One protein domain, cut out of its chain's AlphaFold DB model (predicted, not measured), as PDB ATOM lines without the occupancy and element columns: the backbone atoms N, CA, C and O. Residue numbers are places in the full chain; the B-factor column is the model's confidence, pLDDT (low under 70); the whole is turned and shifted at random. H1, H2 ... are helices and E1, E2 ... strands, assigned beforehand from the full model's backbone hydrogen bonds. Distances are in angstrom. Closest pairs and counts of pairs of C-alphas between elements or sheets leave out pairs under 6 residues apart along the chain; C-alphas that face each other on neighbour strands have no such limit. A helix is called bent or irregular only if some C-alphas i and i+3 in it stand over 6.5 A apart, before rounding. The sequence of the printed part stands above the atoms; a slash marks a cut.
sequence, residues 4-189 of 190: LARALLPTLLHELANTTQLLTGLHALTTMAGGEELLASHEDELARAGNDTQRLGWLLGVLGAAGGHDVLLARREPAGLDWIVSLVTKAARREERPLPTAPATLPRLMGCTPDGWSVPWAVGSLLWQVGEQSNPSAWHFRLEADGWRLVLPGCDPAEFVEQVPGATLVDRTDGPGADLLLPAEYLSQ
ATOM      1  N   LEU A   4      33.139  10.218  24.123       92.69
ATOM      2  CA  LEU A   4      33.941  10.760  25.211       92.69
ATOM      3  C   LEU A   4      33.287  12.026  25.770       92.69
ATOM      4  O   LEU A   4      33.101  12.133  26.980       92.69
ATOM      5  N   ALA A   5      32.871  12.963  24.913       93.81
ATOM      6  CA  ALA A   5      32.235  14.209  25.357       93.81
ATOM      7  C   ALA A   5      31.026  13.941  26.272       93.81
ATOM      8  O   ALA A   5      30.836  14.618  27.287       93.81
ATOM      9  N   ARG A   6      30.231  12.911  25.950       94.06
ATOM     10  CA  ARG A   6      29.087  12.472  26.760       94.06
ATOM     11  C   ARG A   6      29.485  11.961  28.139       94.06
ATOM     12  O   ARG A   6      28.780  12.258  29.099       94.06
ATOM     13  N   ALA A   7      30.582  11.218  28.226       94.81
ATOM     14  CA  ALA A   7      31.092  10.674  29.479       94.81
ATOM     15  C   ALA A   7      31.757  11.748  30.356       94.81
ATOM     16  O   ALA A   7      31.588  11.777  31.579       94.81
ATOM     17  N   LEU A   8      32.492  12.682  29.740       96.88
ATOM     18  CA  LEU A   8      33.210  13.729  30.468       96.88
ATOM     19  C   LEU A   8      32.278  14.810  31.016       96.88
ATOM     20  O   LEU A   8      32.516  15.308  32.117       96.88
ATOM     21  N   LEU A   9      31.219  15.169  30.283       95.69
ATOM     22  CA  LEU A   9      30.364  16.306  30.626       95.69
ATOM     23  C   LEU A   9      29.752  16.214  32.043       95.69
ATOM     24  O   LEU A   9      29.896  17.179  32.791       95.69
ATOM     25  N   PRO A  10      29.138  15.096  32.487       96.44
ATOM     26  CA  PRO A  10      28.614  14.989  33.852       96.44
ATOM     27  C   PRO A  10      29.690  15.160  34.928       96.44
ATOM     28  O   PRO A  10      29.436  15.773  35.965       96.44
ATOM     29  N   THR A  11      30.887  14.626  34.687       97.12
ATOM     30  CA  THR A  11      32.025  14.727  35.611       97.12
ATOM     31  C   THR A  11      32.532  16.163  35.683       97.12
ATOM     32  O   THR A  11      32.731  16.694  36.772       97.12
ATOM     33  N   LEU A  12      32.662  16.827  34.534       96.69
ATOM     34  CA  LEU A  12      33.083  18.220  34.447       96.69
ATOM     35  C   LEU A  12      32.089  19.161  35.142       96.69
ATOM     36  O   LEU A  12      32.497  20.023  35.917       96.69
ATOM     37  N   LEU A  13      30.787  18.971  34.909       96.88
ATOM     38  CA  LEU A  13      29.733  19.763  35.551       96.88
ATOM     39  C   LEU A  13      29.689  19.541  37.065       96.88
ATOM     40  O   LEU A  13      29.455  20.488  37.811       96.88
ATOM     41  N   HIS A  14      29.935  18.312  37.524       97.25
ATOM     42  CA  HIS A  14      30.031  18.023  38.951       97.25
ATOM     43  C   HIS A  14      31.203  18.769  39.603       97.25
ATOM     44  O   HIS A  14      31.026  19.417  40.630       97.25
ATOM     45  N   GLU A  15      32.385  18.735  38.987       96.81
ATOM     46  CA  GLU A  15      33.561  19.449  39.492       96.81
ATOM     47  C   GLU A  15      33.351  20.970  39.479       96.81
ATOM     48  O   GLU A  15      33.663  21.641  40.458       96.81
ATOM     49  N   LEU A  16      32.737  21.507  38.419       96.75
ATOM     50  CA  LEU A  16      32.379  22.924  38.331       96.75
ATOM     51  C   LEU A  16      31.391  23.345  39.421       96.75
ATOM     52  O   LEU A  16      31.552  24.411  40.019       96.75
ATOM     53  N   ALA A  17      30.389  22.511  39.710       96.75
ATOM     54  CA  ALA A  17      29.451  22.762  40.795       96.75
ATOM     55  C   ALA A  17      30.168  22.807  42.153       96.75
ATOM     56  O   ALA A  17      29.940  23.740  42.919       96.75
ATOM     57  N   ASN A  18      31.079  21.866  42.419       96.19
ATOM     58  CA  ASN A  18      31.856  21.834  43.662       96.19
ATOM     59  C   ASN A  18      32.727  23.094  43.817       96.19
ATOM     60  O   ASN A  18      32.721  23.727  44.874       96.19
ATOM     61  N   THR A  19      33.430  23.511  42.758       96.50
ATOM     62  CA  THR A  19      34.239  24.741  42.780       96.50
ATOM     63  C   THR A  19      33.372  25.990  42.965       96.50
ATOM     64  O   THR A  19      33.728  26.881  43.733       96.50
ATOM     65  N   THR A  20      32.196  26.044  42.334       96.06
ATOM     66  CA  THR A  20      31.252  27.164  42.493       96.06
ATOM     67  C   THR A  20      30.705  27.246  43.919       96.06
ATOM     68  O   THR A  20      30.580  28.340  44.471       96.06
ATOM     69  N   GLN A  21      30.402  26.106  44.543       96.06
ATOM     70  CA  GLN A  21      29.972  26.047  45.942       96.06
ATOM     71  C   GLN A  21      31.058  26.575  46.884       96.06
ATOM     72  O   GLN A  21      30.751  27.388  47.755       96.06
ATOM     73  N   LEU A  22      32.319  26.185  46.668       95.12
ATOM     74  CA  LEU A  22      33.455  26.699  47.436       95.12
ATOM     75  C   LEU A  22      33.580  28.224  47.301       95.12
ATOM     76  O   LEU A  22      33.610  28.930  48.305       95.12
ATOM     77  N   LEU A  23      33.565  28.745  46.070       94.44
ATOM     78  CA  LEU A  23      33.628  30.189  45.815       94.44
ATOM     79  C   LEU A  23      32.451  30.946  46.441       94.44
ATOM     80  O   LEU A  23      32.633  32.043  46.962       94.44
ATOM     81  N   THR A  24      31.255  30.357  46.434       94.75
ATOM     82  CA  THR A  24      30.073  30.943  47.081       94.75
ATOM     83  C   THR A  24      30.248  31.007  48.601       94.75
ATOM     84  O   THR A  24      29.907  32.018  49.210       94.75
ATOM     85  N   GLY A  25      30.817  29.963  49.212       92.88
ATOM     86  CA  GLY A  25      31.151  29.946  50.637       92.88
ATOM     87  C   GLY A  25      32.181  31.016  51.006       92.88
ATOM     88  O   GLY A  25      31.953  31.793  51.930       92.88
ATOM     89  N   LEU A  26      33.265  31.124  50.230       92.62
ATOM     90  CA  LEU A  26      34.286  32.160  50.415       92.62
ATOM     91  C   LEU A  26      33.708  33.570  50.221       92.62
ATOM     92  O   LEU A  26      34.005  34.477  50.997       92.62
ATOM     93  N   HIS A  27      32.827  33.761  49.235       91.94
ATOM     94  CA  HIS A  27      32.132  35.031  49.042       91.94
ATOM     95  C   HIS A  27      31.231  35.380  50.231       91.94
ATOM     96  O   HIS A  27      31.220  36.532  50.660       91.94
ATOM     97  N   ALA A  28      30.519  34.415  50.817       93.00
ATOM     98  CA  ALA A  28      29.685  34.676  51.988       93.00
ATOM     99  C   ALA A  28      30.499  35.277  53.150       93.00
ATOM    100  O   ALA A  28      30.025  36.223  53.784       93.00
ATOM    101  N   LEU A  29      31.750  34.834  53.355       92.12
ATOM    102  CA  LEU A  29      32.656  35.412  54.359       92.12
ATOM    103  C   LEU A  29      32.901  36.911  54.130       92.12
ATOM    104  O   LEU A  29      32.932  37.669  55.092       92.12
ATOM    105  N   THR A  30      32.974  37.373  52.876       90.69
ATOM    106  CA  THR A  30      33.165  38.808  52.557       90.69
ATOM    107  C   THR A  30      31.986  39.692  52.974       90.69
ATOM    108  O   THR A  30      32.127  40.907  53.075       90.69
ATOM    109  N   THR A  31      30.818  39.095  53.219       90.88
ATOM    110  CA  THR A  31      29.585  39.814  53.580       90.88
ATOM    111  C   THR A  31      29.273  39.764  55.079       90.88
ATOM    112  O   THR A  31      28.333  40.414  55.539       90.88
ATOM    113  N   MET A  32      30.055  39.006  55.857       92.00
ATOM    114  CA  MET A  32      29.874  38.833  57.299       92.00
ATOM    115  C   MET A  32      30.661  39.878  58.099       92.00
ATOM    116  O   MET A  32      31.801  40.207  57.777       92.00
ATOM    117  N   ALA A  33      30.088  40.360  59.205       88.00
ATOM    118  CA  ALA A  33      30.818  41.201  60.152       88.00
ATOM    119  C   ALA A  33      31.983  40.409  60.778       88.00
ATOM    120  O   ALA A  33      31.764  39.332  61.330       88.00
ATOM    121  N   GLY A  34      33.210  40.932  60.680       83.94
ATOM    122  CA  GLY A  34      34.432  40.227  61.102       83.94
ATOM    123  C   GLY A  34      34.903  39.131  60.135       83.94
ATOM    124  O   GLY A  34      35.816  38.378  60.457       83.94
ATOM    125  N   GLY A  35      34.299  39.025  58.947       86.44
ATOM    126  CA  GLY A  35      34.617  37.979  57.976       86.44
ATOM    127  C   GLY A  35      35.984  38.109  57.299       86.44
ATOM    128  O   GLY A  35      36.475  37.123  56.758       86.44
ATOM    129  N   GLU A  36      36.631  39.278  57.359       86.12
ATOM    130  CA  GLU A  36      37.962  39.503  56.771       86.12
ATOM    131  C   GLU A  36      39.046  38.620  57.413       86.12
ATOM    132  O   GLU A  36      39.854  38.028  56.700       86.12
ATOM    133  N   GLU A  37      39.030  38.460  58.741       88.75
ATOM    134  CA  GLU A  37      39.986  37.601  59.460       88.75
ATOM    135  C   GLU A  37      39.775  36.117  59.133       88.75
ATOM    136  O   GLU A  37      40.735  35.369  58.947       88.75
ATOM    137  N   LEU A  38      38.512  35.697  59.005       87.56
ATOM    138  CA  LEU A  38      38.172  34.338  58.589       87.56
ATOM    139  C   LEU A  38      38.608  34.087  57.146       87.56
ATOM    140  O   LEU A  38      39.247  33.077  56.874       87.56
ATOM    141  N   LEU A  39      38.336  35.013  56.227       88.88
ATOM    142  CA  LEU A  39      38.753  34.881  54.834       88.88
ATOM    143  C   LEU A  39      40.278  34.804  54.694       88.88
ATOM    144  O   LEU A  39      40.763  33.991  53.912       88.88
ATOM    145  N   ALA A  40      41.029  35.586  55.476       89.69
ATOM    146  CA  ALA A  40      42.490  35.518  55.497       89.69
ATOM    147  C   ALA A  40      42.999  34.122  55.901       89.69
ATOM    148  O   ALA A  40      43.994  33.647  55.362       89.69
ATOM    149  N   SER A  41      42.286  33.418  56.788       91.00
ATOM    150  CA  SER A  41      42.617  32.030  57.141       91.00
ATOM    151  C   SER A  41      42.303  31.000  56.042       91.00
ATOM    152  O   SER A  41      42.759  29.862  56.132       91.00
ATOM    153  N   HIS A  42      41.577  31.401  54.990       91.12
ATOM    154  CA  HIS A  42      41.194  30.571  53.841       91.12
ATOM    155  C   HIS A  42      41.845  31.031  52.518       91.12
ATOM    156  O   HIS A  42      41.370  30.672  51.438       91.12
ATOM    157  N   GLU A  43      42.936  31.807  52.558       90.56
ATOM    158  CA  GLU A  43      43.637  32.287  51.351       90.56
ATOM    159  C   GLU A  43      44.057  31.131  50.420       90.56
ATOM    160  O   GLU A  43      43.839  31.187  49.206       90.56
ATOM    161  N   ASP A  44      44.555  30.033  50.994       92.75
ATOM    162  CA  ASP A  44      44.935  28.829  50.249       92.75
ATOM    163  C   ASP A  44      43.741  28.181  49.529       92.75
ATOM    164  O   ASP A  44      43.875  27.673  48.411       92.75
ATOM    165  N   GLU A  45      42.551  28.207  50.137       92.81
ATOM    166  CA  GLU A  45      41.330  27.683  49.519       92.81
ATOM    167  C   GLU A  45      40.886  28.551  48.346       92.81
ATOM    168  O   GLU A  45      40.478  28.017  47.311       92.81
ATOM    169  N   LEU A  46      41.016  29.873  48.470       91.56
ATOM    170  CA  LEU A  46      40.728  30.803  47.383       91.56
ATOM    171  C   LEU A  46      41.699  30.606  46.212       91.56
ATOM    172  O   LEU A  46      41.261  30.491  45.064       91.56
ATOM    173  N   ALA A  47      43.000  30.500  46.491       93.06
ATOM    174  CA  ALA A  47      44.017  30.223  45.478       93.06
ATOM    175  C   ALA A  47      43.751  28.882  44.772       93.06
ATOM    176  O   ALA A  47      43.796  28.787  43.540       93.06
ATOM    177  N   ARG A  48      43.394  27.845  45.538       93.50
ATOM    178  CA  ARG A  48      43.010  26.537  45.000       93.50
ATOM    179  C   ARG A  48      41.759  26.613  44.126       93.50
ATOM    180  O   ARG A  48      41.772  26.071  43.022       93.50
ATOM    181  N   ALA A  49      40.713  27.307  44.572       93.75
ATOM    182  CA  ALA A  49      39.474  27.482  43.817       93.75
ATOM    183  C   ALA A  49      39.703  28.236  42.498       93.75
ATOM    184  O   ALA A  49      39.101  27.896  41.477       93.75
ATOM    185  N   GLY A  50      40.603  29.226  42.496       93.06
ATOM    186  CA  GLY A  50      41.033  29.930  41.288       93.06
ATOM    187  C   GLY A  50      41.724  28.998  40.290       93.06
ATOM    188  O   GLY A  50      41.330  28.942  39.123       93.06
ATOM    189  N   ASN A  51      42.685  28.197  40.758       94.00
ATOM    190  CA  ASN A  51      43.377  27.204  39.930       94.00
ATOM    191  C   ASN A  51      42.419  26.137  39.372       94.00
ATOM    192  O   ASN A  51      42.484  25.795  38.190       94.00
ATOM    193  N   ASP A  52      41.498  25.630  40.197       95.31
ATOM    194  CA  ASP A  52      40.482  24.672  39.757       95.31
ATOM    195  C   ASP A  52      39.541  25.303  38.719       95.31
ATOM    196  O   ASP A  52      39.236  24.673  37.710       95.31
ATOM    197  N   THR A  53      39.146  26.567  38.900       94.56
ATOM    198  CA  THR A  53      38.317  27.308  37.934       94.56
ATOM    199  C   THR A  53      39.028  27.469  36.591       94.56
ATOM    200  O   THR A  53      38.422  27.222  35.547       94.56
ATOM    201  N   GLN A  54      40.319  27.826  36.589       93.94
ATOM    202  CA  GLN A  54      41.127  27.896  35.366       93.94
ATOM    203  C   GLN A  54      41.166  26.538  34.655       93.94
ATOM    204  O   GLN A  54      40.880  26.467  33.458       93.94
ATOM    205  N   ARG A  55      41.482  25.465  35.393       95.75
ATOM    206  CA  ARG A  55      41.519  24.098  34.858       95.75
ATOM    207  C   ARG A  55      40.181  23.709  34.232       95.75
ATOM    208  O   ARG A  55      40.145  23.219  33.106       95.75
ATOM    209  N   LEU A  56      39.086  23.903  34.962       96.12
ATOM    210  CA  LEU A  56      37.743  23.511  34.532       96.12
ATOM    211  C   LEU A  56      37.269  24.332  33.331       96.12
ATOM    212  O   LEU A  56      36.689  23.765  32.407       96.12
ATOM    213  N   GLY A  57      37.566  25.633  33.304       94.44
ATOM    214  CA  GLY A  57      37.285  26.492  32.154       94.44
ATOM    215  C   GLY A  57      38.042  26.048  30.903       94.44
ATOM    216  O   GLY A  57      37.460  25.991  29.821       94.44
ATOM    217  N   TRP A  58      39.313  25.661  31.045       95.00
ATOM    218  CA  TRP A  58      40.084  25.127  29.924       95.00
ATOM    219  C   TRP A  58      39.537  23.779  29.431       95.00
ATOM    220  O   TRP A  58      39.334  23.613  28.232       95.00
ATOM    221  N   LEU A  59      39.217  22.845  30.336       95.88
ATOM    222  CA  LEU A  59      38.618  21.549  29.980       95.88
ATOM    223  C   LEU A  59      37.265  21.714  29.275       95.88
ATOM    224  O   LEU A  59      36.999  21.025  28.293       95.88
ATOM    225  N   LEU A  60      36.431  22.655  29.724       94.12
ATOM    226  CA  LEU A  60      35.186  22.998  29.034       94.12
ATOM    227  C   LEU A  60      35.458  23.516  27.618       94.12
ATOM    228  O   LEU A  60      34.744  23.156  26.683       94.12
ATOM    229  N   GLY A  61      36.513  24.314  27.454       93.00
ATOM    230  CA  GLY A  61      36.966  24.771  26.149       93.00
ATOM    231  C   GLY A  61      37.408  23.633  25.227       93.00
ATOM    232  O   GLY A  61      37.066  23.658  24.049       93.00
ATOM    233  N   VAL A  62      38.087  22.604  25.754       93.50
ATOM    234  CA  VAL A  62      38.461  21.404  24.982       93.50
ATOM    235  C   VAL A  62      37.216  20.671  24.485       93.50
ATOM    236  O   VAL A  62      37.137  20.340  23.306       93.50
ATOM    237  N   LEU A  63      36.220  20.462  25.355       92.94
ATOM    238  CA  LEU A  63      34.946  19.838  24.970       92.94
ATOM    239  C   LEU A  63      34.204  20.669  23.910       92.94
ATOM    240  O   LEU A  63      33.619  20.104  22.987       92.94
ATOM    241  N   GLY A  64      34.227  21.999  24.035       91.31
ATOM    242  CA  GLY A  64      33.661  22.911  23.041       91.31
ATOM    243  C   GLY A  64      34.345  22.780  21.681       91.31
ATOM    244  O   GLY A  64      33.662  22.597  20.671       91.31
ATOM    245  N   ALA A  65      35.681  22.797  21.664       90.94
ATOM    246  CA  ALA A  65      36.485  22.691  20.448       90.94
ATOM    247  C   ALA A  65      36.270  21.350  19.734       90.94
ATOM    248  O   ALA A  65      35.984  21.336  18.537       90.94
ATOM    249  N   ALA A  66      36.263  20.244  20.482       88.19
ATOM    250  CA  ALA A  66      35.926  18.920  19.957       88.19
ATOM    251  C   ALA A  66      34.493  18.837  19.390       88.19
ATOM    252  O   ALA A  66      34.208  18.040  18.500       88.19
ATOM    253  N   GLY A  67      33.578  19.678  19.884       87.25
ATOM    254  CA  GLY A  67      32.221  19.835  19.360       87.25
ATOM    255  C   GLY A  67      32.100  20.754  18.136       87.25
ATOM    256  O   GLY A  67      30.979  21.004  17.697       87.25
ATOM    257  N   GLY A  68      33.210  21.274  17.601       87.00
ATOM    258  CA  GLY A  68      33.238  22.212  16.470       87.00
ATOM    259  C   GLY A  68      33.171  23.692  16.865       87.00
ATOM    260  O   GLY A  68      33.090  24.558  15.995       87.00
ATOM    261  N   HIS A  69      33.214  24.002  18.162       85.88
ATOM    262  CA  HIS A  69      33.238  25.365  18.687       85.88
ATOM    263  C   HIS A  69      34.591  25.646  19.333       85.88
ATOM    264  O   HIS A  69      34.731  25.552  20.553       85.88
ATOM    265  N   ASP A  70      35.597  25.982  18.523       79.19
ATOM    266  CA  ASP A  70      36.920  26.306  19.055       79.19
ATOM    267  C   ASP A  70      36.911  27.648  19.806       79.19
ATOM    268  O   ASP A  70      37.126  28.726  19.255       79.19
ATOM    269  N   VAL A  71      36.616  27.553  21.100       78.06
ATOM    270  CA  VAL A  71      36.638  28.661  22.059       78.06
ATOM    271  C   VAL A  71      38.002  28.818  22.732       78.06
ATOM    272  O   VAL A  71      38.230  29.811  23.422       78.06
ATOM    273  N   LEU A  72      38.902  27.845  22.558       79.19
ATOM    274  CA  LEU A  72      40.262  27.909  23.087       79.19
ATOM    275  C   LEU A  72      41.190  28.658  22.139       79.19
ATOM    276  O   LEU A  72      42.133  29.295  22.615       79.19
ATOM    277  N   LEU A  73      40.917  28.633  20.833       72.38
ATOM    278  CA  LEU A  73      41.773  29.219  19.809       72.38
ATOM    279  C   LEU A  73      43.218  28.697  19.992       72.38
ATOM    280  O   LEU A  73      43.488  27.507  20.187       72.38
ATOM    281  N   ALA A  74      44.182  29.616  20.045       69.56
ATOM    282  CA  ALA A  74      45.587  29.325  20.309       69.56
ATOM    283  C   ALA A  74      45.927  29.108  21.801       69.56
ATOM    284  O   ALA A  74      47.094  28.900  22.127       69.56
ATOM    285  N   ARG A  75      44.962  29.150  22.736       77.12
ATOM    286  CA  ARG A  75      45.259  28.974  24.168       77.12
ATOM    287  C   ARG A  75      45.780  27.565  24.435       77.12
ATOM    288  O   ARG A  75      45.157  26.565  24.071       77.12
ATOM    289  N   ARG A  76      46.933  27.498  25.098       81.31
ATOM    290  CA  ARG A  76      47.598  26.269  25.543       81.31
ATOM    291  C   ARG A  76      47.715  26.274  27.050       81.31
ATOM    292  O   ARG A  76      47.851  27.331  27.656       81.31
ATOM    293  N   GLU A  77      47.694  25.086  27.629       91.12
ATOM    294  CA  GLU A  77      47.968  24.883  29.045       91.12
ATOM    295  C   GLU A  77      49.001  23.756  29.147       91.12
ATOM    296  O   GLU A  77      48.693  22.637  28.740       91.12
ATOM    297  N   PRO A  78      50.223  24.004  29.658       92.44
ATOM    298  CA  PRO A  78      51.273  22.982  29.722       92.44
ATOM    299  C   PRO A  78      50.843  21.697  30.441       92.44
ATOM    300  O   PRO A  78      51.307  20.615  30.099       92.44
ATOM    301  N   ALA A  79      49.928  21.813  31.408       93.38
ATOM    302  CA  ALA A  79      49.346  20.701  32.160       93.38
ATOM    303  C   ALA A  79      48.069  20.109  31.522       93.38
ATOM    304  O   ALA A  79      47.389  19.295  32.144       93.38
ATOM    305  N   GLY A  80      47.709  20.502  30.296       93.69
ATOM    306  CA  GLY A  80      46.458  20.091  29.651       93.69
ATOM    307  C   GLY A  80      46.318  18.572  29.487       93.69
ATOM    308  O   GLY A  80      45.214  18.046  29.621       93.69
ATOM    309  N   LEU A  81      47.436  17.862  29.277       94.31
ATOM    310  CA  LEU A  81      47.470  16.394  29.258       94.31
ATOM    311  C   LEU A  81      47.130  15.788  30.624       94.31
ATOM    312  O   LEU A  81      46.272  14.911  30.708       94.31
ATOM    313  N   ASP A  82      47.732  16.286  31.704       95.69
ATOM    314  CA  ASP A  82      47.398  15.833  33.058       95.69
ATOM    315  C   ASP A  82      45.917  16.069  33.368       95.69
ATOM    316  O   ASP A  82      45.232  15.216  33.937       95.69
ATOM    317  N   TRP A  83      45.398  17.231  32.971       96.38
ATOM    318  CA  TRP A  83      44.023  17.620  33.255       96.38
ATOM    319  C   TRP A  83      43.007  16.753  32.514       96.38
ATOM    320  O   TRP A  83      42.036  16.314  33.136       96.38
ATOM    321  N   ILE A  84      43.225  16.464  31.225       96.62
ATOM    322  CA  ILE A  84      42.309  15.603  30.468       96.62
ATOM    323  C   ILE A  84      42.376  14.153  30.960       96.62
ATOM    324  O   ILE A  84      41.331  13.541  31.168       96.62
ATOM    325  N   VAL A  85      43.572  13.623  31.249       96.50
ATOM    326  CA  VAL A  85      43.746  12.253  31.764       96.50
ATOM    327  C   VAL A  85      43.088  12.102  33.136       96.50
ATOM    328  O   VAL A  85      42.401  11.109  33.393       96.50
ATOM    329  N   SER A  86      43.224  13.104  34.009       96.50
ATOM    330  CA  SER A  86      42.534  13.130  35.301       96.50
ATOM    331  C   SER A  86      41.012  13.126  35.135       96.50
ATOM    332  O   SER A  86      40.322  12.354  35.807       96.50
ATOM    333  N   LEU A  87      40.472  13.933  34.214       97.56
ATOM    334  CA  LEU A  87      39.031  13.997  33.961       97.56
ATOM    335  C   LEU A  87      38.490  12.676  33.387       97.56
ATOM    336  O   LEU A  87      37.468  12.184  33.866       97.56
ATOM    337  N   VAL A  88      39.203  12.071  32.432       96.94
ATOM    338  CA  VAL A  88      38.893  10.747  31.864       96.94
ATOM    339  C   VAL A  88      38.892   9.674  32.950       96.94
ATOM    340  O   VAL A  88      37.962   8.878  33.030       96.94
ATOM    341  N   THR A  89      39.880   9.701  33.846       96.00
ATOM    342  CA  THR A  89      39.976   8.753  34.967       96.00
ATOM    343  C   THR A  89      38.788   8.879  35.919       96.00
ATOM    344  O   THR A  89      38.201   7.874  36.327       96.00
ATOM    345  N   LYS A  90      38.388  10.112  36.255       96.56
ATOM    346  CA  LYS A  90      37.198  10.365  37.081       96.56
ATOM    347  C   LYS A  90      35.914   9.890  36.391       96.56
ATOM    348  O   LYS A  90      35.083   9.264  37.047       96.56
ATOM    349  N   ALA A  91      35.769  10.149  35.090       96.81
ATOM    350  CA  ALA A  91      34.609   9.718  34.313       96.81
ATOM    351  C   ALA A  91      34.521   8.187  34.211       96.81
ATOM    352  O   ALA A  91      33.470   7.616  34.487       96.81
ATOM    353  N   ALA A  92      35.631   7.506  33.925       95.06
ATOM    354  CA  ALA A  92      35.652   6.049  33.839       95.06
ATOM    355  C   ALA A  92      35.337   5.394  35.185       95.06
ATOM    356  O   ALA A  92      34.549   4.457  35.243       95.06
ATOM    357  N   ARG A  93      35.866   5.942  36.290       94.75
ATOM    358  CA  ARG A  93      35.529   5.474  37.641       94.75
ATOM    359  C   ARG A  93      34.032   5.593  37.933       94.75
ATOM    360  O   ARG A  93      33.477   4.714  38.581       94.75
ATOM    361  N   ARG A  94      33.387   6.673  37.480       94.19
ATOM    362  CA  ARG A  94      31.938   6.874  37.628       94.19
ATOM    363  C   ARG A  94      31.129   5.839  36.840       94.19
ATOM    364  O   ARG A  94      30.049   5.471  37.288       94.19
ATOM    365  N   GLU A  95      31.635   5.398  35.694       93.44
ATOM    366  CA  GLU A  95      31.004   4.385  34.840       93.44
ATOM    367  C   GLU A  95      31.468   2.951  35.145       93.44
ATOM    368  O   GLU A  95      31.119   2.032  34.411       93.44
ATOM    369  N   GLU A  96      32.263   2.750  36.205       92.62
ATOM    370  CA  GLU A  96      32.884   1.457  36.546       92.62
ATOM    371  C   GLU A  96      33.665   0.834  35.369       92.62
ATOM    372  O   GLU A  96      33.832  -0.381  35.265       92.62
ATOM    373  N   ARG A  97      34.175   1.689  34.476       91.75
ATOM    374  CA  ARG A  97      34.910   1.303  33.273       91.75
ATOM    375  C   ARG A  97      36.390   1.105  33.617       91.75
ATOM    376  O   ARG A  97      36.986   1.989  34.246       91.75
ATOM    377  N   PRO A  98      37.015  -0.016  33.217       91.69
ATOM    378  CA  PRO A  98      38.450  -0.185  33.386       91.69
ATOM    379  C   PRO A  98      39.194   0.829  32.511       91.69
ATOM    380  O   PRO A  98      38.768   1.147  31.405       91.69
ATOM    381  N   LEU A  99      40.324   1.334  32.996       91.62
ATOM    382  CA  LEU A  99      41.247   2.143  32.207       91.62
ATOM    383  C   LEU A  99      42.654   1.566  32.314       91.62
ATOM    384  O   LEU A  99      42.991   0.976  33.345       91.62
ATOM    385  N   PRO A 100      43.486   1.748  31.277       90.62
ATOM    386  CA  PRO A 100      44.885   1.372  31.350       90.62
ATOM    387  C   PRO A 100      45.592   2.177  32.446       90.62
ATOM    388  O   PRO A 100      45.297   3.355  32.666       90.62
ATOM    389  N   THR A 101      46.558   1.552  33.118       89.12
ATOM    390  CA  THR A 101      47.372   2.229  34.135       89.12
ATOM    391  C   THR A 101      48.084   3.431  33.521       89.12
ATOM    392  O   THR A 101      48.838   3.280  32.556       89.12
ATOM    393  N   ALA A 102      47.846   4.615  34.091       88.94
ATOM    394  CA  ALA A 102      48.500   5.846  33.670       88.94
ATOM    395  C   ALA A 102      49.999   5.842  34.021       88.94
ATOM    396  O   ALA A 102      50.379   5.310  35.072       88.94
ATOM    397  N   PRO A 103      50.858   6.438  33.177       91.00
ATOM    398  CA  PRO A 103      52.266   6.616  33.503       91.00
ATOM    399  C   PRO A 103      52.423   7.563  34.700       91.00
ATOM    400  O   PRO A 103      51.588   8.433  34.944       91.00
ATOM    401  N   ALA A 104      53.523   7.414  35.444       88.50
ATOM    402  CA  ALA A 104      53.781   8.217  36.643       88.50
ATOM    403  C   ALA A 104      53.949   9.718  36.350       88.50
ATOM    404  O   ALA A 104      53.688  10.549  37.214       88.50
ATOM    405  N   THR A 105      54.408  10.055  35.144       90.56
ATOM    406  CA  THR A 105      54.562  11.434  34.674       90.56
ATOM    407  C   THR A 105      54.112  11.526  33.224       90.56
ATOM    408  O   THR A 105      54.334  10.595  32.444       90.56
ATOM    409  N   LEU A 106      53.476  12.643  32.878       94.06
ATOM    410  CA  LEU A 106      53.091  12.971  31.511       94.06
ATOM    411  C   LEU A 106      53.954  14.122  30.988       94.06
ATOM    412  O   LEU A 106      54.339  14.999  31.764       94.06
ATOM    413  N   PRO A 107      54.272  14.128  29.685       93.81
ATOM    414  CA  PRO A 107      54.938  15.263  29.070       93.81
ATOM    415  C   PRO A 107      54.046  16.512  29.107       93.81
ATOM    416  O   PRO A 107      52.816  16.425  29.140       93.81
ATOM    417  N   ARG A 108      54.673  17.689  29.064       93.69
ATOM    418  CA  ARG A 108      53.981  18.985  29.039       93.69
ATOM    419  C   ARG A 108      53.649  19.388  27.610       93.69
ATOM    420  O   ARG A 108      54.487  19.229  26.723       93.69
ATOM    421  N   LEU A 109      52.483  19.998  27.399       91.25
ATOM    422  CA  LEU A 109      52.159  20.626  26.114       91.25
ATOM    423  C   LEU A 109      53.048  21.848  25.874       91.25
ATOM    424  O   LEU A 109      53.164  22.730  26.727       91.25
ATOM    425  N   MET A 110      53.627  21.921  24.681       88.19
ATOM    426  CA  MET A 110      54.423  23.055  24.224       88.19
ATOM    427  C   MET A 110      53.569  24.091  23.486       88.19
ATOM    428  O   MET A 110      52.534  23.785  22.887       88.19
ATOM    429  N   GLY A 111      54.039  25.342  23.500       73.00
ATOM    430  CA  GLY A 111      53.323  26.499  22.949       73.00
ATOM    431  C   GLY A 111      53.210  26.558  21.420       73.00
ATOM    432  O   GLY A 111      52.481  27.404  20.916       73.00
ATOM    433  N   CYS A 112      53.904  25.693  20.678       68.00
ATOM    434  CA  CYS A 112      53.891  25.652  19.208       68.00
ATOM    435  C   CYS A 112      52.898  24.641  18.610       68.00
ATOM    436  O   CYS A 112      52.815  24.519  17.391       68.00
ATOM    437  N   THR A 113      52.111  23.948  19.439       67.38
ATOM    438  CA  THR A 113      50.976  23.140  18.966       67.38
ATOM    439  C   THR A 113      49.955  24.045  18.255       67.38
ATOM    440  O   THR A 113      49.513  25.023  18.863       67.38
ATOM    441  N   PRO A 114      49.554  23.770  16.999       67.38
ATOM    442  CA  PRO A 114      48.642  24.621  16.227       67.38
ATOM    443  C   PRO A 114      47.220  24.625  16.792       67.38
ATOM    444  O   PRO A 114      46.587  25.678  16.785       67.38
ATOM    445  N   ASP A 115      46.813  23.523  17.438       78.12
ATOM    446  CA  ASP A 115      45.568  23.377  18.197       78.12
ATOM    447  C   ASP A 115      45.855  22.743  19.562       78.12
ATOM    448  O   ASP A 115      46.479  21.697  19.684       78.12
ATOM    449  N   GLY A 116      45.442  23.401  20.633       78.94
ATOM    450  CA  GLY A 116      45.907  23.108  21.999       78.94
ATOM    451  C   GLY A 116      45.039  22.136  22.731       78.94
ATOM    452  O   GLY A 116      45.400  21.629  23.788       78.94
ATOM    453  N   TRP A 117      43.870  21.939  22.152       89.38
ATOM    454  CA  TRP A 117      42.874  21.002  22.574       89.38
ATOM    455  C   TRP A 117      43.082  19.652  21.885       89.38
ATOM    456  O   TRP A 117      42.750  18.643  22.494       89.38
ATOM    457  N   SER A 118      43.660  19.609  20.673       90.44
ATOM    458  CA  SER A 118      43.657  18.411  19.822       90.44
ATOM    459  C   SER A 118      44.479  17.266  20.402       90.44
ATOM    460  O   SER A 118      43.965  16.160  20.526       90.44
ATOM    461  N   VAL A 119      45.718  17.519  20.840       91.75
ATOM    462  CA  VAL A 119      46.562  16.486  21.471       91.75
ATOM    463  C   VAL A 119      45.919  15.951  22.765       91.75
ATOM    464  O   VAL A 119      45.750  14.735  22.878       91.75
ATOM    465  N   PRO A 120      45.494  16.795  23.730       93.94
ATOM    466  CA  PRO A 120      44.762  16.330  24.911       93.94
ATOM    467  C   PRO A 120      43.489  15.554  24.577       93.94
ATOM    468  O   PRO A 120      43.223  14.512  25.175       93.94
ATOM    469  N   TRP A 121      42.714  16.039  23.611       93.88
ATOM    470  CA  TRP A 121      41.479  15.399  23.185       93.88
ATOM    471  C   TRP A 121      41.722  14.019  22.569       93.88
ATOM    472  O   TRP A 121      41.059  13.057  22.960       93.88
ATOM    473  N   ALA A 122      42.704  13.898  21.674       93.12
ATOM    474  CA  ALA A 122      43.097  12.631  21.067       93.12
ATOM    475  C   ALA A 122      43.530  11.615  22.132       93.12
ATOM    476  O   ALA A 122      43.030  10.493  22.154       93.12
ATOM    477  N   VAL A 123      44.382  12.023  23.079       93.94
ATOM    478  CA  VAL A 123      44.802  11.161  24.196       93.94
ATOM    479  C   VAL A 123      43.602  10.722  25.033       93.94
ATOM    480  O   VAL A 123      43.447   9.533  25.304       93.94
ATOM    481  N   GLY A 124      42.726  11.652  25.422       95.00
ATOM    482  CA  GLY A 124      41.536  11.324  26.204       95.00
ATOM    483  C   GLY A 124      40.599  10.353  25.481       95.00
ATOM    484  O   GLY A 124      40.059   9.438  26.102       95.00
ATOM    485  N   SER A 125      40.447  10.519  24.168       93.38
ATOM    486  CA  SER A 125      39.568   9.696  23.332       93.38
ATOM    487  C   SER A 125      40.113   8.288  23.163       93.38
ATOM    488  O   SER A 125      39.378   7.319  23.352       93.38
ATOM    489  N   LEU A 126      41.416   8.164  22.913       92.25
ATOM    490  CA  LEU A 126      42.083   6.873  22.823       92.25
ATOM    491  C   LEU A 126      42.043   6.112  24.153       92.25
ATOM    492  O   LEU A 126      41.759   4.915  24.175       92.25
ATOM    493  N   LEU A 127      42.272   6.799  25.277       93.25
ATOM    494  CA  LEU A 127      42.150   6.189  26.603       93.25
ATOM    495  C   LEU A 127      40.736   5.691  26.868       93.25
ATOM    496  O   LEU A 127      40.560   4.599  27.412       93.25
ATOM    497  N   TRP A 128      39.737   6.476  26.463       93.25
ATOM    498  CA  TRP A 128      38.352   6.060  26.568       93.25
ATOM    499  C   TRP A 128      38.118   4.797  25.756       93.25
ATOM    500  O   TRP A 128      37.719   3.804  26.354       93.25
ATOM    501  N   GLN A 129      38.466   4.772  24.465       89.19
ATOM    502  CA  GLN A 129      38.330   3.594  23.593       89.19
ATOM    503  C   GLN A 129      38.947   2.327  24.208       89.19
ATOM    504  O   GLN A 129      38.274   1.305  24.298       89.19
ATOM    505  N   VAL A 130      40.177   2.389  24.732       86.94
ATOM    506  CA  VAL A 130      40.836   1.222  25.356       86.94
ATOM    507  C   VAL A 130      40.070   0.680  26.563       86.94
ATOM    508  O   VAL A 130      40.084  -0.527  26.805       86.94
ATOM    509  N   GLY A 131      39.353   1.532  27.296       80.94
ATOM    510  CA  GLY A 131      38.554   1.103  28.443       80.94
ATOM    511  C   GLY A 131      37.368   0.181  28.117       80.94
ATOM    512  O   GLY A 131      36.713  -0.302  29.033       80.94
ATOM    513  N   GLU A 132      37.073  -0.084  26.841       77.38
ATOM    514  CA  GLU A 132      36.123  -1.136  26.437       77.38
ATOM    515  C   GLU A 132      36.696  -2.553  26.592       77.38
ATOM    516  O   GLU A 132      35.956  -3.537  26.563       77.38
ATOM    517  N   GLN A 133      38.009  -2.680  26.776       81.38
ATOM    518  CA  GLN A 133      38.678  -3.966  26.929       81.38
ATOM    519  C   GLN A 133      38.618  -4.463  28.376       81.38
ATOM    520  O   GLN A 133      38.730  -3.696  29.329       81.38
ATOM    521  N   SER A 134      38.532  -5.783  28.559       75.38
ATOM    522  CA  SER A 134      38.447  -6.394  29.894       75.38
ATOM    523  C   SER A 134      39.740  -6.301  30.718       75.38
ATOM    524  O   SER A 134      39.685  -6.451  31.934       75.38
ATOM    525  N   ASN A 135      40.899  -6.093  30.083       80.00
ATOM    526  CA  ASN A 135      42.188  -5.966  30.771       80.00
ATOM    527  C   ASN A 135      43.139  -5.029  30.000       80.00
ATOM    528  O   ASN A 135      44.025  -5.502  29.280       80.00
ATOM    529  N   PRO A 136      42.921  -3.706  30.083       83.06
ATOM    530  CA  PRO A 136      43.697  -2.741  29.320       83.06
ATOM    531  C   PRO A 136      45.142  -2.663  29.834       83.06
ATOM    532  O   PRO A 136      45.397  -2.538  31.032       83.06
ATOM    533  N   SER A 137      46.106  -2.742  28.916       85.00
ATOM    534  CA  SER A 137      47.539  -2.692  29.243       85.00
ATOM    535  C   SER A 137      48.009  -1.266  29.537       85.00
ATOM    536  O   SER A 137      47.436  -0.309  29.031       85.00
ATOM    537  N   ALA A 138      49.077  -1.117  30.326       88.94
ATOM    538  CA  ALA A 138      49.666   0.191  30.620       88.94
ATOM    539  C   ALA A 138      50.071   0.951  29.342       88.94
ATOM    540  O   ALA A 138      50.468   0.349  28.343       88.94
ATOM    541  N   TRP A 139      50.014   2.280  29.409       92.06
ATOM    542  CA  TRP A 139      50.331   3.172  28.297       92.06
ATOM    543  C   TRP A 139      51.419   4.173  28.682       92.06
ATOM    544  O   TRP A 139      51.643   4.439  29.864       92.06
ATOM    545  N   HIS A 140      52.136   4.702  27.694       92.75
ATOM    546  CA  HIS A 140      53.207   5.669  27.933       92.75
ATOM    547  C   HIS A 140      53.512   6.515  26.698       92.75
ATOM    548  O   HIS A 140      53.168   6.159  25.573       92.75
ATOM    549  N   PHE A 141      54.222   7.617  26.926       93.56
ATOM    550  CA  PHE A 141      54.901   8.368  25.878       93.56
ATOM    551  C   PHE A 141      56.363   7.937  25.785       93.56
ATOM    552  O   PHE A 141      57.031   7.747  26.804       93.56
ATOM    553  N   ARG A 142      56.876   7.815  24.562       92.50
ATOM    554  CA  ARG A 142      58.286   7.555  24.274       92.50
ATOM    555  C   ARG A 142      58.815   8.630  23.337       92.50
ATOM    556  O   ARG A 142      58.227   8.870  22.290       92.50
ATOM    557  N   LEU A 143      59.918   9.265  23.716       92.56
ATOM    558  CA  LEU A 143      60.632  10.174  22.828       92.56
ATOM    559  C   LEU A 143      61.466   9.351  21.835       92.56
ATOM    560  O   LEU A 143      62.279   8.521  22.245       92.56
ATOM    561  N   GLU A 144      61.252   9.587  20.550       91.44
ATOM    562  CA  GLU A 144      61.970   8.996  19.421       91.44
ATOM    563  C   GLU A 144      62.644  10.109  18.595       91.44
ATOM    564  O   GLU A 144      62.463  11.296  18.870       91.44
ATOM    565  N   ALA A 145      63.460   9.743  17.599       87.94
ATOM    566  CA  ALA A 145      64.184  10.720  16.774       87.94
ATOM    567  C   ALA A 145      63.241  11.678  16.023       87.94
ATOM    568  O   ALA A 145      63.564  12.852  15.853       87.94
ATOM    569  N   ASP A 146      62.070  11.171  15.634       87.56
ATOM    570  CA  ASP A 146      61.093  11.876  14.804       87.56
ATOM    571  C   ASP A 146      59.952  12.513  15.620       87.56
ATOM    572  O   ASP A 146      59.065  13.146  15.050       87.56
ATOM    573  N   GLY A 147      59.962  12.373  16.953       92.88
ATOM    574  CA  GLY A 147      58.957  12.980  17.823       92.88
ATOM    575  C   GLY A 147      58.544  12.134  19.021       92.88
ATOM    576  O   GLY A 147      59.301  11.307  19.526       92.88
ATOM    577  N   TRP A 148      57.333  12.370  19.512       93.56
ATOM    578  CA  TRP A 148      56.771  11.681  20.668       93.56
ATOM    579  C   TRP A 148      55.788  10.603  20.235       93.56
ATOM    580  O   TRP A 148      54.709  10.896  19.724       93.56
ATOM    581  N   ARG A 149      56.135   9.349  20.497       93.75
ATOM    582  CA  ARG A 149      55.272   8.198  20.250       93.75
ATOM    583  C   ARG A 149      54.368   7.943  21.453       93.75
ATOM    584  O   ARG A 149      54.859   7.706  22.559       93.75
ATOM    585  N   LEU A 150      53.057   7.958  21.238       93.19
ATOM    586  CA  LEU A 150      52.060   7.485  22.194       93.19
ATOM    587  C   LEU A 150      51.864   5.978  22.012       93.19
ATOM    588  O   LEU A 150      51.283   5.539  21.022       93.19
ATOM    589  N   VAL A 151      52.322   5.196  22.988       91.00
ATOM    590  CA  VAL A 151      52.162   3.739  23.007       91.00
ATOM    591  C   VAL A 151      50.965   3.386  23.883       91.00
ATOM    592  O   VAL A 151      51.022   3.524  25.108       91.00
ATOM    593  N   LEU A 152      49.883   2.925  23.255       88.25
ATOM    594  CA  LEU A 152      48.615   2.616  23.923       88.25
ATOM    595  C   LEU A 152      47.956   1.354  23.332       88.25
ATOM    596  O   LEU A 152      47.252   1.428  22.324       88.25
ATOM    597  N   PRO A 153      48.190   0.165  23.906       84.88
ATOM    598  CA  PRO A 153      47.715  -1.091  23.329       84.88
ATOM    599  C   PRO A 153      46.191  -1.164  23.130       84.88
ATOM    600  O   PRO A 153      45.411  -0.778  23.995       84.88
ATOM    601  N   GLY A 154      45.775  -1.712  21.983       81.94
ATOM    602  CA  GLY A 154      44.373  -1.988  21.648       81.94
ATOM    603  C   GLY A 154      43.467  -0.781  21.344       81.94
ATOM    604  O   GLY A 154      42.248  -0.934  21.364       81.94
ATOM    605  N   CYS A 155      44.019   0.397  21.048       84.25
ATOM    606  CA  CYS A 155      43.270   1.484  20.401       84.25
ATOM    607  C   CYS A 155      43.478   1.503  18.881       84.25
ATOM    608  O   CYS A 155      44.467   0.954  18.385       84.25
ATOM    609  N   ASP A 156      42.597   2.213  18.174       85.31
ATOM    610  CA  ASP A 156      42.805   2.614  16.782       85.31
ATOM    611  C   ASP A 156      43.105   4.125  16.709       85.31
ATOM    612  O   ASP A 156      42.197   4.948  16.847       85.31
ATOM    613  N   PRO A 157      44.378   4.527  16.528       87.12
ATOM    614  CA  PRO A 157      44.745   5.937  16.433       87.12
ATOM    615  C   PRO A 157      44.380   6.608  15.105       87.12
ATOM    616  O   PRO A 157      44.532   7.828  15.012       87.12
ATOM    617  N   ALA A 158      43.910   5.872  14.089       85.06
ATOM    618  CA  ALA A 158      43.702   6.418  12.747       85.06
ATOM    619  C   ALA A 158      42.719   7.598  12.721       85.06
ATOM    620  O   ALA A 158      42.975   8.596  12.049       85.06
ATOM    621  N   GLU A 159      41.652   7.536  13.521       78.88
ATOM    622  CA  GLU A 159      40.627   8.587  13.602       78.88
ATOM    623  C   GLU A 159      41.148   9.919  14.179       78.88
ATOM    624  O   GLU A 159      40.500  10.959  14.039       78.88
ATOM    625  N   PHE A 160      42.321   9.913  14.821       82.56
ATOM    626  CA  PHE A 160      42.882  11.079  15.510       82.56
ATOM    627  C   PHE A 160      44.021  11.751  14.754       82.56
ATOM    628  O   PHE A 160      44.357  12.894  15.058       82.56
ATOM    629  N   VAL A 161      44.580  11.092  13.739       84.38
ATOM    630  CA  VAL A 161      45.602  11.679  12.858       84.38
ATOM    631  C   VAL A 161      45.051  12.910  12.147       84.38
ATOM    632  O   VAL A 161      45.724  13.929  12.050       84.38
ATOM    633  N   GLU A 162      43.794  12.847  11.707       81.38
ATOM    634  CA  GLU A 162      43.120  13.981  11.066       81.38
ATOM    635  C   GLU A 162      42.816  15.119  12.052       81.38
ATOM    636  O   GLU A 162      42.735  16.280  11.656       81.38
ATOM    637  N   GLN A 163      42.670  14.798  13.342       81.94
ATOM    638  CA  GLN A 163      42.348  15.766  14.395       81.94
ATOM    639  C   GLN A 163      43.589  16.450  14.970       81.94
ATOM    640  O   GLN A 163      43.475  17.531  15.541       81.94
ATOM    641  N   VAL A 164      44.763  15.827  14.850       87.44
ATOM    642  CA  VAL A 164      46.027  16.338  15.381       87.44
ATOM    643  C   VAL A 164      46.945  16.703  14.213       87.44
ATOM    644  O   VAL A 164      47.611  15.827  13.660       87.44
ATOM    645  N   PRO A 165      47.033  17.994  13.835       86.88
ATOM    646  CA  PRO A 165      47.859  18.413  12.710       86.88
ATOM    647  C   PRO A 165      49.302  17.921  12.850       86.88
ATOM    648  O   PRO A 165      49.901  18.057  13.915       86.88
ATOM    649  N   GLY A 166      49.865  17.349  11.786       87.69
ATOM    650  CA  GLY A 166      51.245  16.850  11.774       87.69
ATOM    651  C   GLY A 166      51.473  15.526  12.510       87.69
ATOM    652  O   GLY A 166      52.586  15.009  12.448       87.69
ATOM    653  N   ALA A 167      50.459  14.954  13.169       90.75
ATOM    654  CA  ALA A 167      50.568  13.601  13.693       90.75
ATOM    655  C   ALA A 167      50.607  12.576  12.554       90.75
ATOM    656  O   ALA A 167      50.045  12.787  11.479       90.75
ATOM    657  N   THR A 168      51.267  11.448  12.794       93.38
ATOM    658  CA  THR A 168      51.348  10.333  11.844       93.38
ATOM    659  C   THR A 168      51.124   9.002  12.550       93.38
ATOM    660  O   THR A 168      51.170   8.909  13.779       93.38
ATOM    661  N   LEU A 169      50.843   7.961  11.763       92.31
ATOM    662  CA  LEU A 169      50.770   6.588  12.253       92.31
ATOM    663  C   LEU A 169      52.113   5.901  12.066       92.31
ATOM    664  O   LEU A 169      52.712   5.981  10.993       92.31
ATOM    665  N   VAL A 170      52.540   5.182  13.097       90.94
ATOM    666  CA  VAL A 170      53.719   4.320  13.044       90.94
ATOM    667  C   VAL A 170      53.297   2.904  13.391       90.94
ATOM    668  O   VAL A 170      52.681   2.676  14.432       90.94
ATOM    669  N   ASP A 171      53.643   1.949  12.530       87.94
ATOM    670  CA  ASP A 171      53.356   0.538  12.772       87.94
ATOM    671  C   ASP A 171      54.017   0.057  14.071       87.94
ATOM    672  O   ASP A 171      55.152   0.416  14.426       87.94
ATOM    673  N   ARG A 172      53.298  -0.787  14.811       83.31
ATOM    674  CA  ARG A 172      53.849  -1.428  16.001       83.31
ATOM    675  C   ARG A 172      54.850  -2.507  15.627       83.31
ATOM    676  O   ARG A 172      54.604  -3.354  14.775       83.31
ATOM    677  N   THR A 173      55.985  -2.502  16.320       76.38
ATOM    678  CA  THR A 173      57.021  -3.531  16.157       76.38
ATOM    679  C   THR A 173      56.755  -4.769  17.011       76.38
ATOM    680  O   THR A 173      57.330  -5.824  16.765       76.38
ATOM    681  N   ASP A 174      55.921  -4.638  18.039       75.75
ATOM    682  CA  ASP A 174      55.667  -5.620  19.094       75.75
ATOM    683  C   ASP A 174      54.264  -6.247  19.033       75.75
ATOM    684  O   ASP A 174      53.903  -7.050  19.894       75.75
ATOM    685  N   GLY A 175      53.475  -5.940  18.003       71.75
ATOM    686  CA  GLY A 175      52.144  -6.507  17.827       71.75
ATOM    687  C   GLY A 175      51.357  -5.860  16.689       71.75
ATOM    688  O   GLY A 175      51.881  -5.005  15.981       71.75
ATOM    689  N   PRO A 176      50.093  -6.267  16.490       72.38
ATOM    690  CA  PRO A 176      49.217  -5.631  15.518       72.38
ATOM    691  C   PRO A 176      48.802  -4.220  15.967       72.38
ATOM    692  O   PRO A 176      48.596  -3.958  17.156       72.38
ATOM    693  N   GLY A 177      48.618  -3.334  14.991       81.19
ATOM    694  CA  GLY A 177      48.125  -1.972  15.182       81.19
ATOM    695  C   GLY A 177      49.177  -0.900  14.911       81.19
ATOM    696  O   GLY A 177      50.313  -1.192  14.538       81.19
ATOM    697  N   ALA A 178      48.770   0.347  15.120       86.25
ATOM    698  CA  ALA A 178      49.614   1.521  14.973       86.25
ATOM    699  C   ALA A 178      49.680   2.301  16.290       86.25
ATOM    700  O   ALA A 178      48.802   2.181  17.149       86.25
ATOM    701  N   ASP A 179      50.727   3.101  16.430       89.69
ATOM    702  CA  ASP A 179      50.868   4.125  17.457       89.69
ATOM    703  C   ASP A 179      50.753   5.514  16.829       89.69
ATOM    704  O   ASP A 179      51.045   5.704  15.645       89.69
ATOM    705  N   LEU A 180      50.347   6.489  17.642       92.00
ATOM    706  CA  LEU A 180      50.301   7.887  17.233       92.00
ATOM    707  C   LEU A 180      51.676   8.522  17.469       92.00
ATOM    708  O   LEU A 180      52.145   8.576  18.610       92.00
ATOM    709  N   LEU A 181      52.312   9.012  16.407       93.50
ATOM    710  CA  LEU A 181      53.533   9.807  16.481       93.50
ATOM    711  C   LEU A 181      53.173  11.289  16.395       93.50
ATOM    712  O   LEU A 181      52.548  11.739  15.436       93.50
ATOM    713  N   LEU A 182      53.563  12.042  17.417       92.44
ATOM    714  CA  LEU A 182      53.376  13.482  17.518       92.44
ATOM    715  C   LEU A 182      54.688  14.202  17.175       92.44
ATOM    716  O   LEU A 182      55.743  13.737  17.614       92.44
ATOM    717  N   PRO A 183      54.644  15.356  16.486       91.44
ATOM    718  CA  PRO A 183      55.822  16.189  16.260       91.44
ATOM    719  C   PRO A 183      56.596  16.488  17.552       91.44
ATOM    720  O   PRO A 183      56.003  16.713  18.614       91.44
ATOM    721  N   ALA A 184      57.929  16.494  17.470       90.38
ATOM    722  CA  ALA A 184      58.815  16.688  18.621       90.38
ATOM    723  C   ALA A 184      58.527  18.000  19.363       90.38
ATOM    724  O   ALA A 184      58.619  18.073  20.587       90.38
ATOM    725  N   GLU A 185      58.142  19.029  18.619       88.88
ATOM    726  CA  GLU A 185      57.841  20.350  19.130       88.88
ATOM    727  C   GLU A 185      56.554  20.404  19.962       88.88
ATOM    728  O   GLU A 185      56.374  21.365  20.698       88.88
ATOM    729  N   TYR A 186      55.671  19.400  19.915       89.69
ATOM    730  CA  TYR A 186      54.385  19.461  20.625       89.69
ATOM    731  C   TYR A 186      54.488  19.216  22.121       89.69
ATOM    732  O   TYR A 186      53.623  19.669  22.877       89.69
ATOM    733  N   LEU A 187      55.525  18.506  22.549       91.50
ATOM    734  CA  LEU A 187      55.651  18.010  23.906       91.50
ATOM    735  C   LEU A 187      57.065  18.229  24.439       91.50
ATOM    736  O   LEU A 187      58.052  18.115  23.716       91.50
ATOM    737  N   SER A 188      57.164  18.509  25.733       91.56
ATOM    738  CA  SER A 188      58.432  18.552  26.463       91.56
ATOM    739  C   SER A 188      58.409  17.598  27.648       91.56
ATOM    740  O   SER A 188      57.353  17.105  28.052       91.56
ATOM    741  N   GLN A 189      59.592  17.302  28.185       87.38
ATOM    742  CA  GLN A 189      59.707  16.496  29.397       87.38
ATOM    743  C   GLN A 189      58.961  17.162  30.582       87.38
ATOM    744  O   GLN A 189      58.797  18.384  30.562       87.38
TER     745      GLN A 189
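This is residues 4 to 189 of the 190 residues of an uncharacterized protein of Planctomycetes bacterium (UniProt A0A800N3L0). Two long helices, H1 and H3, run side by side in opposite ways as a long arm with the short H2 at its tip; at the other end of the arm H4 and H5 pack across it. Beyond H5 lies a small, strongly twisted sheet of four strands, with the short H6 near its E3 edge. The printed part has 186 residues, with named elements in the order H1 H2 H3 H4 H5 E1 E2 H6 E3 E4; the sheet's order is E1 E2 E4 E3, antiparallel throughout, and the class is mixed, helices and strands. The whole is elongated, spanning 68 by 36 by 31 A, and only just compact, close to loose, with a radius of gyration of the C-alphas of 18.8 A.

H1, residues 4 to 30, begins at C-alpha 4 (33.941, 10.760, 25.211) and is 39.2 A long; it is only just irregular, C-alphas 7 and 10 being 6.6 A apart. H2 is residues 35 to 40, and H3, residues 43 to 66, is 35.0 A long. H4, residues 80 to 94, measures 21.2 A and H5, residues 118 to 130, 18.3 A. E1 is residues 140 to 144, E2 147 to 151, H6 158 to 161, E3 168 to 171, and E4, residues 178 to 182, ends at C-alpha 182 (53.376, 13.482, 17.518).

H1 and H3 touch at a shallow tilt of 28 degrees, opposite ways, closest at the C-alphas of Thr 19 and Ala 49, 6.0 A. H1, with residues 7 to 12 alone, touches H4, about perpendicular at 78 degrees, closest at the C-alphas of Leu 8 and Ala 91, 5.7 A. H4 and H5 touch at a shallow tilt of 28 degrees, the same way, with the C-alphas of Leu 81 and Pro 120 closest at 5.1 A. H5 only just is on the sheet, with 5 pairs of C-alphas within 10 A, and only grazes it with residues 119 to 126; H6 grazes it too. In the hairpin E1 and E2, N 142 and O 149 are 2.8 A apart; between E2 and E4, N 150 and O 180 are 2.8 A apart; in the hairpin E3 and E4, N 179 and O 170 are 2.8 A apart, each within hydrogen-bond range. E2, H6 and E3 form a split strand-helix-strand unit, two strands running the same way with E4 between them, and its crossover is right-handed. Every O i to N i+4 pair is within range in H2, H3, H4 and H5, and 20 of 23 in H1; H6 is too short for such a pair.

The C-alphas farthest apart, of Ala 33 and Thr 173, are 68.0 A apart. The printed part has no cut. The links H3 to H4 and H4 to H5 are long, and in the latter residues 108 to 109 pair with 187 to 188, antiparallel. Mean pLDDT of the printed part is 89.7; residue 74 and residues 112 to 114 are under 70.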